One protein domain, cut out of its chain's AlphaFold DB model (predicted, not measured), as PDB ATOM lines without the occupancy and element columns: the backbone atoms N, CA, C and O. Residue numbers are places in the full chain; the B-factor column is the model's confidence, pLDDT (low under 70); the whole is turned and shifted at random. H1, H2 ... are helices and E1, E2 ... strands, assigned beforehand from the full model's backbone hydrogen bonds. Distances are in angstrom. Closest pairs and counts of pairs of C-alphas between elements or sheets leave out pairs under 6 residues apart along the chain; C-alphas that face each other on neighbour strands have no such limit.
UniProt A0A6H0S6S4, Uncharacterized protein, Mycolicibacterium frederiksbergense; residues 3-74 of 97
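AT A GLANCE: This is residues 3 to 74 of the 97 residues of an uncharacterized protein of Mycolicibacterium frederiksbergense (UniProt A0A6H0S6S4). A small antiparallel sheet, E1 E2 E3, has the long helix H1 over one face, with H2 across one end of the strands and short H3 at the other. The 72 printed residues run H1 H2 E1 E2 E3 H3, class mixed, the strands a meander, each the antiparallel neighbour of the one before. The whole is only just compact, close to loose, with radius of gyration of the C-alphas 13.3 A and spans 37 by 25 by 21 A.

HOW THE PARTS SIT: E2, residues 54 to 59, forms hairpins with E1, residues 46 to 49, N 48 to O 56 2.8 A, and E3, residues 62 to 68, N 57 to O 65 2.8 A. H1, residues 3 to 23, is on the sheet, closest C-alphas Ala 21 and Leu 64, 6.6 A. H2, residues 27 to 39, only grazes it, closest C-alphas Arg 33 and Trp 59, 6.8 A. H3, residues 69 to 73, touches H1 residues 10 to 14 alone, closest C-alphas Leu 10 and Leu 72, 6.8 A. O i to N i+4 pairs are within hydrogen-bond range throughout H2, 16 of 17 in H1 and 0 of 1 in H3, whose i+3 count is 1 of 2.

IN THESE COORDINATES: H1 spans 30.3 A from C-alpha 3 at (119.634, 123.562, 89.911), H2 18.5 A, E3 18.1 A; H3 ends at C-alpha 73, (123.785, 123.704, 102.227).

THE WHOLE: The printed part has no cut and no long link; pLDDT is under 70 at residues 3 to 6 and 72 to 74.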
ATOM      1  N   ASP A   3     118.610 122.550  89.604       58.50
ATOM      2  CA  ASP A   3     119.634 123.562  89.911       58.50
ATOM      3  C   ASP A   3     119.105 124.965  90.287       58.50
ATOM      4  O   ASP A   3     119.728 125.687  91.054       58.50
ATOM      5  N   ASN A   4     117.932 125.364  89.777       58.59
ATOM      6  CA  ASN A   4     117.408 126.718  89.976       58.59
ATOM      7  C   ASN A   4     116.642 126.901  91.301       58.59
ATOM      8  O   ASN A   4     116.444 128.040  91.711       58.59
ATOM      9  N   ASP A   5     116.149 125.835  91.935       65.25
ATOM     10  CA  ASP A   5     115.413 125.963  93.207       65.25
ATOM     11  C   ASP A   5     116.398 126.013  94.385       65.25
ATOM     12  O   ASP A   5     116.282 126.872  95.261       65.25
ATOM     13  N   ASP A   6     117.439 125.175  94.325       67.94
ATOM     14  CA  ASP A   6     118.544 125.152  95.285       67.94
ATOM     15  C   ASP A   6     119.321 126.483  95.311       67.94
ATOM     16  O   ASP A   6     119.594 127.018  96.386       67.94
ATOM     17  N   ASP A   7     119.598 127.089  94.148       71.25
ATOM     18  CA  ASP A   7     120.286 128.389  94.076       71.25
ATOM     19  C   ASP A   7     119.450 129.522  94.703       71.25
ATOM     20  O   ASP A   7     119.960 130.347  95.463       71.25
ATOM     21  N   VAL A   8     118.132 129.523  94.477       76.50
ATOM     22  CA  VAL A   8     117.217 130.519  95.061       76.50
ATOM     23  C   VAL A   8     117.129 130.370  96.584       76.50
ATOM     24  O   VAL A   8     117.141 131.375  97.302       76.50
ATOM     25  N   GLN A   9     117.077 129.135  97.089       78.00
ATOM     26  CA  GLN A   9     117.098 128.829  98.525       78.00
ATOM     27  C   GLN A   9     118.412 129.283  99.172       78.00
ATOM     28  O   GLN A   9     118.406 129.937 100.222       78.00
ATOM     29  N   LEU A  10     119.540 128.993  98.520       76.44
ATOM     30  CA  LEU A  10     120.866 129.400  98.969       76.44
ATOM     31  C   LEU A  10     120.996 130.929  99.012       76.44
ATOM     32  O   LEU A  10     121.417 131.486 100.028       76.44
ATOM     33  N   MET A  11     120.566 131.628  97.958       79.50
ATOM     34  CA  MET A  11     120.570 133.093  97.917       79.50
ATOM     35  C   MET A  11     119.698 133.706  99.015       79.50
ATOM     36  O   MET A  11     120.099 134.686  99.648       79.50
ATOM     37  N   ALA A  12     118.525 133.126  99.288       82.19
ATOM     38  CA  ALA A  12     117.652 133.579 100.370       82.19
ATOM     39  C   ALA A  12     118.316 133.421 101.748       82.19
ATOM     40  O   ALA A  12     118.226 134.322 102.585       82.19
ATOM     41  N   ARG A  13     119.038 132.316 101.969       82.00
ATOM     42  CA  ARG A  13     119.783 132.045 103.209       82.00
ATOM     43  C   ARG A  13     120.961 132.988 103.404       82.00
ATOM     44  O   ARG A  13     121.091 133.578 104.475       82.00
ATOM     45  N   VAL A  14     121.776 133.188 102.366       82.44
ATOM     46  CA  VAL A  14     122.881 134.160 102.393       82.44
ATOM     47  C   VAL A  14     122.338 135.555 102.682       82.44
ATOM     48  O   VAL A  14     122.858 136.258 103.544       82.44
ATOM     49  N   ARG A  15     121.247 135.950 102.022       84.62
ATOM     50  CA  ARG A  15     120.611 137.242 102.264       84.62
ATOM     51  C   ARG A  15     120.144 137.380 103.717       84.62
ATOM     52  O   ARG A  15     120.467 138.384 104.343       84.62
ATOM     53  N   ALA A  16     119.447 136.383 104.264       85.06
ATOM     54  CA  ALA A  16     118.985 136.406 105.650       85.06
ATOM     55  C   ALA A  16     120.153 136.504 106.650       85.06
ATOM     56  O   ALA A  16     120.074 137.269 107.612       85.06
ATOM     57  N   LEU A  17     121.259 135.794 106.391       85.00
ATOM     58  CA  LEU A  17     122.491 135.896 107.175       85.00
ATOM     59  C   LEU A  17     123.052 137.321 107.142       85.00
ATOM     60  O   LEU A  17     123.353 137.879 108.192       85.00
ATOM     61  N   LEU A  18     123.160 137.932 105.960       84.88
ATOM     62  CA  LEU A  18     123.682 139.292 105.807       84.88
ATOM     63  C   LEU A  18     122.756 140.346 106.430       84.88
ATOM     64  O   LEU A  18     123.237 141.288 107.061       84.88
ATOM     65  N   GLU A  19     121.438 140.193 106.294       86.69
ATOM     66  CA  GLU A  19     120.450 141.069 106.935       86.69
ATOM     67  C   GLU A  19     120.556 140.976 108.461       86.69
ATOM     68  O   GLU A  19     120.662 142.002 109.129       86.69
ATOM     69  N   SER A  20     120.635 139.763 109.014       86.06
ATOM     70  CA  SER A  20     120.854 139.563 110.450       86.06
ATOM     71  C   SER A  20     122.204 140.122 110.902       86.06
ATOM     72  O   SER A  20     122.295 140.738 111.968       86.06
ATOM     73  N   ALA A  21     123.252 139.930 110.096       85.62
ATOM     74  CA  ALA A  21     124.590 140.374 110.437       85.62
ATOM     75  C   ALA A  21     124.677 141.899 110.499       85.62
ATOM     76  O   ALA A  21     125.151 142.468 111.478       85.62
ATOM     77  N   THR A  22     124.136 142.567 109.482       84.12
ATOM     78  CA  THR A  22     124.093 144.031 109.412       84.12
ATOM     79  C   THR A  22     123.137 144.657 110.422       84.12
ATOM     80  O   THR A  22     123.424 145.751 110.899       84.12
ATOM     81  N   ALA A  23     122.032 143.989 110.771       85.19
ATOM     82  CA  ALA A  23     121.106 144.451 111.807       85.19
ATOM     83  C   ALA A  23     121.695 144.357 113.222       85.19
ATOM     84  O   ALA A  23     121.281 145.111 114.099       85.19
ATOM     85  N   SER A  24     122.652 143.451 113.437       83.94
ATOM     86  CA  SER A  24     123.331 143.282 114.728       83.94
ATOM     87  C   SER A  24     124.510 144.242 114.917       83.94
ATOM     88  O   SER A  24     125.056 144.319 116.015       83.94
ATOM     89  N   LEU A  25     124.920 144.968 113.868       84.62
ATOM     90  CA  LEU A  25     125.983 145.968 113.964       84.62
ATOM     91  C   LEU A  25     125.511 147.217 114.702       84.62
ATOM     92  O   LEU A  25     124.381 147.680 114.526       84.62
ATOM     93  N   ASP A  26     126.433 147.818 115.449       88.38
ATOM     94  CA  ASP A  26     126.222 149.143 116.011       88.38
ATOM     95  C   ASP A  26     125.977 150.169 114.881       88.38
ATOM     96  O   ASP A  26     126.652 150.127 113.841       88.38
ATOM     97  N   PRO A  27     125.014 151.097 115.032       88.56
ATOM     98  CA  PRO A  27     124.725 152.098 114.010       88.56
ATOM     99  C   PRO A  27     125.930 152.983 113.648       88.56
ATOM    100  O   PRO A  27     126.001 153.430 112.499       88.56
ATOM    101  N   ALA A  28     126.867 153.227 114.571       88.75
ATOM    102  CA  ALA A  28     128.095 153.968 114.291       88.75
ATOM    103  C   ALA A  28     129.052 153.146 113.416       88.75
ATOM    104  O   ALA A  28     129.475 153.633 112.368       88.75
ATOM    105  N   ASP A  29     129.290 151.876 113.758       87.19
ATOM    106  CA  ASP A  29     130.131 150.977 112.951       87.19
ATOM    107  C   ASP A  29     129.533 150.773 111.548       87.19
ATOM    108  O   ASP A  29     130.232 150.818 110.533       87.19
ATOM    109  N   ARG A  30     128.202 150.668 111.453       88.06
ATOM    110  CA  ARG A  30     127.496 150.627 110.168       88.06
ATOM    111  C   ARG A  30     127.744 151.892 109.338       88.06
ATOM    112  O   ARG A  30     127.924 151.795 108.124       88.06
ATOM    113  N   ALA A  31     127.730 153.071 109.958       89.69
ATOM    114  CA  ALA A  31     128.000 154.333 109.271       89.69
ATOM    115  C   ALA A  31     129.460 154.427 108.796       89.69
ATOM    116  O   ALA A  31     129.691 154.837 107.656       89.69
ATOM    117  N   GLU A  32     130.420 153.987 109.613       90.69
ATOM    118  CA  GLU A  32     131.840 153.912 109.241       90.69
ATOM    119  C   GLU A  32     132.067 152.977 108.050       90.69
ATOM    120  O   GLU A  32     132.730 153.354 107.084       90.69
ATOM    121  N   ARG A  33     131.444 151.791 108.047       89.75
ATOM    122  CA  ARG A  33     131.518 150.856 106.912       89.75
ATOM    123  C   ARG A  33     130.952 151.460 105.630       89.75
ATOM    124  O   ARG A  33     131.530 151.288 104.559       89.75
ATOM    125  N   ILE A  34     129.834 152.186 105.722       89.06
ATOM    126  CA  ILE A  34     129.239 152.883 104.571       89.06
ATOM    127  C   ILE A  34     130.174 153.983 104.055       89.06
ATOM    128  O   ILE A  34     130.304 154.132 102.839       89.06
ATOM    129  N   ALA A  35     130.811 154.742 104.950       90.31
ATOM    130  CA  ALA A  35     131.791 155.758 104.579       90.31
ATOM    131  C   ALA A  35     132.984 155.119 103.854       90.31
ATOM    132  O   ALA A  35     133.264 155.498 102.719       90.31
ATOM    133  N   TRP A  36     133.557 154.055 104.418       91.06
ATOM    134  CA  TRP A  36     134.648 153.305 103.797       91.06
ATOM    135  C   TRP A  36     134.273 152.779 102.405       91.06
ATOM    136  O   TRP A  36     135.017 152.949 101.443       91.06
ATOM    137  N   CYS A  37     133.079 152.191 102.257       90.38
ATOM    138  CA  CYS A  37     132.590 151.722 100.958       90.38
ATOM    139  C   CYS A  37     132.521 152.847  99.916       90.38
ATOM    140  O   CYS A  37     132.790 152.593  98.744       90.38
ATOM    141  N   ARG A  38     132.151 154.069 100.324       89.94
ATOM    142  CA  ARG A  38     132.108 155.243  99.440       89.94
ATOM    143  C   ARG A  38     133.501 155.751  99.090       89.94
ATOM    144  O   ARG A  38     133.723 156.120  97.947       89.94
ATOM    145  N   GLU A  39     134.419 155.771 100.048       93.12
ATOM    146  CA  GLU A  39     135.791 156.247  99.836       93.12
ATOM    147  C   GLU A  39     136.601 155.316  98.931       93.12
ATOM    148  O   GLU A  39     137.410 155.775  98.130       93.12
ATOM    149  N   HIS A  40     136.361 154.009  99.030       88.56
ATOM    150  CA  HIS A  40     137.108 152.998  98.287       88.56
ATOM    151  C   HIS A  40     136.399 152.499  97.017       88.56
ATOM    152  O   HIS A  40     136.923 151.589  96.376       88.56
ATOM    153  N   ASP A  41     135.231 153.052  96.662       88.25
ATOM    154  CA  ASP A  41     134.370 152.593  95.550       88.25
ATOM    155  C   ASP A  41     134.028 151.087  95.640       88.25
ATOM    156  O   ASP A  41     133.847 150.366  94.660       88.25
ATOM    157  N   GLN A  42     133.971 150.562  96.865       85.62
ATOM    158  CA  GLN A  42     133.727 149.149  97.142       85.62
ATOM    159  C   GLN A  42     132.332 148.972  97.716       85.62
ATOM    160  O   GLN A  42     132.141 148.745  98.911       85.62
ATOM    161  N   HIS A  43     131.344 149.090  96.836       83.81
ATOM    162  CA  HIS A  43     129.943 148.919  97.188       83.81
ATOM    163  C   HIS A  43     129.562 147.436  97.273       83.81
ATOM    164  O   HIS A  43     129.820 146.657  96.359       83.81
ATOM    165  N   GLY A  44     128.901 147.065  98.372       85.00
ATOM    166  CA  GLY A  44     128.368 145.721  98.589       85.00
ATOM    167  C   GLY A  44     129.241 144.826  99.468       85.00
ATOM    168  O   GLY A  44     130.320 145.208  99.921       85.00
ATOM    169  N   VAL A  45     128.717 143.633  99.739       87.25
ATOM    170  CA  VAL A  45     129.396 142.590 100.509       87.25
ATOM    171  C   VAL A  45     130.199 141.723  99.547       87.25
ATOM    172  O   VAL A  45     129.680 141.290  98.520       87.25
ATOM    173  N   ARG A  46     131.459 141.457  99.877       87.88
ATOM    174  CA  ARG A  46     132.311 140.532  99.129       87.88
ATOM    175  C   ARG A  46     132.366 139.201  99.847       87.88
ATOM    176  O   ARG A  46     132.642 139.165 101.037       87.88
ATOM    177  N   MET A  47     132.134 138.127  99.110       87.12
ATOM    178  CA  MET A  47     132.317 136.770  99.598       87.12
ATOM    179  C   MET A  47     133.718 136.297  99.215       87.12
ATOM    180  O   MET A  47     134.136 136.443  98.064       87.12
ATOM    181  N   ARG A  48     134.447 135.754 100.183       86.44
ATOM    182  CA  ARG A  48     135.748 135.117 100.005       86.44
ATOM    183  C   ARG A  48     135.673 133.703 100.538       86.44
ATOM    184  O   ARG A  48     135.004 133.452 101.533       86.44
ATOM    185  N   THR A  49     136.350 132.793  99.861       82.75
ATOM    186  CA  THR A  49     136.466 131.408 100.304       82.75
ATOM    187  C   THR A  49     137.865 131.200 100.846       82.75
ATOM    188  O   THR A  49     138.847 131.504 100.168       82.75
ATOM    189  N   ASP A  50     137.930 130.717 102.074       79.94
ATOM    190  CA  ASP A  50     139.155 130.354 102.762       79.94
ATOM    191  C   ASP A  50     139.562 128.907 102.403       79.94
ATOM    192  O   ASP A  50     138.674 128.084 102.133       79.94
ATOM    193  N   PRO A  51     140.866 128.562 102.366       78.69
ATOM    194  CA  PRO A  51     141.338 127.187 102.169       78.69
ATOM    195  C   PRO A  51     140.711 126.151 103.116       78.69
ATOM    196  O   PRO A  51     140.578 124.995 102.714       78.69
ATOM    197  N   ASP A  52     140.265 126.544 104.311       77.62
ATOM    198  CA  ASP A  52     139.562 125.676 105.263       77.62
ATOM    199  C   ASP A  52     138.064 125.474 104.930       77.62
ATOM    200  O   ASP A  52     137.312 124.866 105.698       77.62
ATOM    201  N   GLY A  53     137.593 125.963 103.777       77.81
ATOM    202  CA  GLY A  53     136.201 125.818 103.327       77.81
ATOM    203  C   GLY A  53     135.224 126.769 104.025       77.81
ATOM    204  O   GLY A  53     134.005 126.545 104.017       77.81
ATOM    205  N   LEU A  54     135.752 127.829 104.640       83.75
ATOM    206  CA  LEU A  54     134.973 128.900 105.248       83.75
ATOM    207  C   LEU A  54     134.645 129.971 104.208       83.75
ATOM    208  O   LEU A  54     135.446 130.293 103.334       83.75
ATOM    209  N   LEU A  55     133.446 130.525 104.306       86.81
ATOM    210  CA  LEU A  55     132.974 131.655 103.531       86.81
ATOM    211  C   LEU A  55     132.992 132.892 104.414       86.81
ATOM    212  O   LEU A  55     132.209 133.023 105.357       86.81
ATOM    213  N   GLU A  56     133.915 133.788 104.094       89.25
ATOM    214  CA  GLU A  56     134.062 135.088 104.720       89.25
ATOM    215  C   GLU A  56     133.278 136.126 103.916       89.25
ATOM    216  O   GLU A  56     133.523 136.356 102.731       89.25
ATOM    217  N   PHE A  57     132.339 136.790 104.578       88.62
ATOM    218  CA  PHE A  57     131.630 137.940 104.047       88.62
ATOM    219  C   PHE A  57     132.283 139.209 104.572       88.62
ATOM    220  O   PHE A  57     132.296 139.448 105.774       88.62
ATOM    221  N   VAL A  58     132.797 140.046 103.676       89.25
ATOM    222  CA  VAL A  58     133.499 141.293 103.995       89.25
ATOM    223  C   VAL A  58     132.661 142.481 103.542       89.25
ATOM    224  O   VAL A  58     132.219 142.537 102.393       89.25
ATOM    225  N   TRP A  59     132.476 143.464 104.421       90.88
ATOM    226  CA  TRP A  59     131.765 144.702 104.117       90.88
ATOM    227  C   TRP A  59     132.409 145.902 104.813       90.88
ATOM    228  O   TRP A  59     132.758 145.828 105.989       90.88
ATOM    229  N   GLY A  60     132.569 147.015 104.091       87.88
ATOM    230  CA  GLY A  60     133.215 148.213 104.636       87.88
ATOM    231  C   GLY A  60     134.676 147.986 105.036       87.88
ATOM    232  O   GLY A  60     135.130 148.550 106.023       87.88
ATOM    233  N   GLY A  61     135.379 147.097 104.325       85.44
ATOM    234  CA  GLY A  61     136.776 146.756 104.602       85.44
ATOM    235  C   GLY A  61     136.988 145.821 105.796       85.44
ATOM    236  O   GLY A  61     138.134 145.522 106.117       85.44
ATOM    237  N   ARG A  62     135.914 145.345 106.441       86.81
ATOM    238  CA  ARG A  62     135.966 144.498 107.642       86.81
ATOM    239  C   ARG A  62     135.155 143.210 107.459       86.81
ATOM    240  O   ARG A  62     134.171 143.226 106.710       86.81
ATOM    241  N   PRO A  63     135.520 142.109 108.138       86.62
ATOM    242  CA  PRO A  63     134.686 140.915 108.166       86.62
ATOM    243  C   PRO A  63     133.322 141.240 108.799       86.62
ATOM    244  O   PRO A  63     133.197 142.005 109.757       86.62
ATOM    245  N   LEU A  64     132.270 140.710 108.189       86.38
ATOM    246  CA  LEU A  64     130.876 140.852 108.598       86.38
ATOM    247  C   LEU A  64     130.335 139.529 109.142       86.38
ATOM    248  O   LEU A  64     129.646 139.532 110.156       86.38
ATOM    249  N   ALA A  65     130.634 138.418 108.469       84.44
ATOM    250  CA  ALA A  65     130.236 137.083 108.897       84.44
ATOM    251  C   ALA A  65     131.213 136.035 108.361       84.44
ATOM    252  O   ALA A  65     131.743 136.188 107.261       84.44
ATOM    253  N   LEU A  66     131.399 134.960 109.122       85.19
ATOM    254  CA  LEU A  66     132.146 133.777 108.718       85.19
ATOM    255  C   LEU A  66     131.234 132.560 108.883       85.19
ATOM    256  O   LEU A  66     130.608 132.385 109.928       85.19
ATOM    257  N   VAL A  67     131.114 131.737 107.847       82.75
ATOM    258  CA  VAL A  67     130.239 130.555 107.848       82.75
ATOM    259  C   VAL A  67     130.909 129.417 107.095       82.75
ATOM    260  O   VAL A  67     131.626 129.670 106.133       82.75
ATOM    261  N   ARG A  68     130.697 128.154 107.473       81.62
ATOM    262  CA  ARG A  68     131.187 127.052 106.630       81.62
ATOM    263  C   ARG A  68     130.300 126.916 105.400       81.62
ATOM    264  O   ARG A  68     129.077 126.973 105.515       81.62
ATOM    265  N   ALA A  69     130.890 126.644 104.239       76.31
ATOM    266  CA  ALA A  69     130.109 126.361 103.032       76.31
ATOM    267  C   ALA A  69     129.120 125.194 103.240       76.31
ATOM    268  O   ALA A  69     127.999 125.234 102.743       76.31
ATOM    269  N   ALA A  70     129.499 124.203 104.054       72.94
ATOM    270  CA  ALA A  70     128.642 123.073 104.408       72.94
ATOM    271  C   ALA A  70     127.415 123.458 105.261       72.94
ATOM    272  O   ALA A  70     126.386 122.799 105.169       72.94
ATOM    273  N   ASP A  71     127.494 124.518 106.073       73.31
ATOM    274  CA  ASP A  71     126.361 124.987 106.884       73.31
ATOM    275  C   ASP A  71     125.314 125.722 106.027       73.31
ATOM    276  O   ASP A  71     124.127 125.702 106.338       73.31
ATOM    277  N   LEU A  72     125.733 126.328 104.910       68.56
ATOM    278  CA  LEU A  72     124.832 126.986 103.954       68.56
ATOM    279  C   LEU A  72     123.957 126.000 103.172       68.56
ATOM    280  O   LEU A  72     122.806 126.326 102.875       68.56
ATOM    281  N   ASP A  73     124.485 124.809 102.895       64.00
ATOM    282  CA  ASP A  73     123.785 123.704 102.227       64.00
ATOM    283  C   ASP A  73     122.899 122.893 103.194       64.00
ATOM    284  O   ASP A  73     121.980 122.188 102.790       64.00
ATOM    285  N   SER A  74     123.134 123.011 104.504       58.47
ATOM    286  CA  SER A  74     122.458 122.188 105.508       58.47
ATOM    287  C   SER A  74     121.184 122.839 106.062       58.47
ATOM    288  O   SER A  74     121.152 124.037 106.320       58.47
TER     289      SER A  74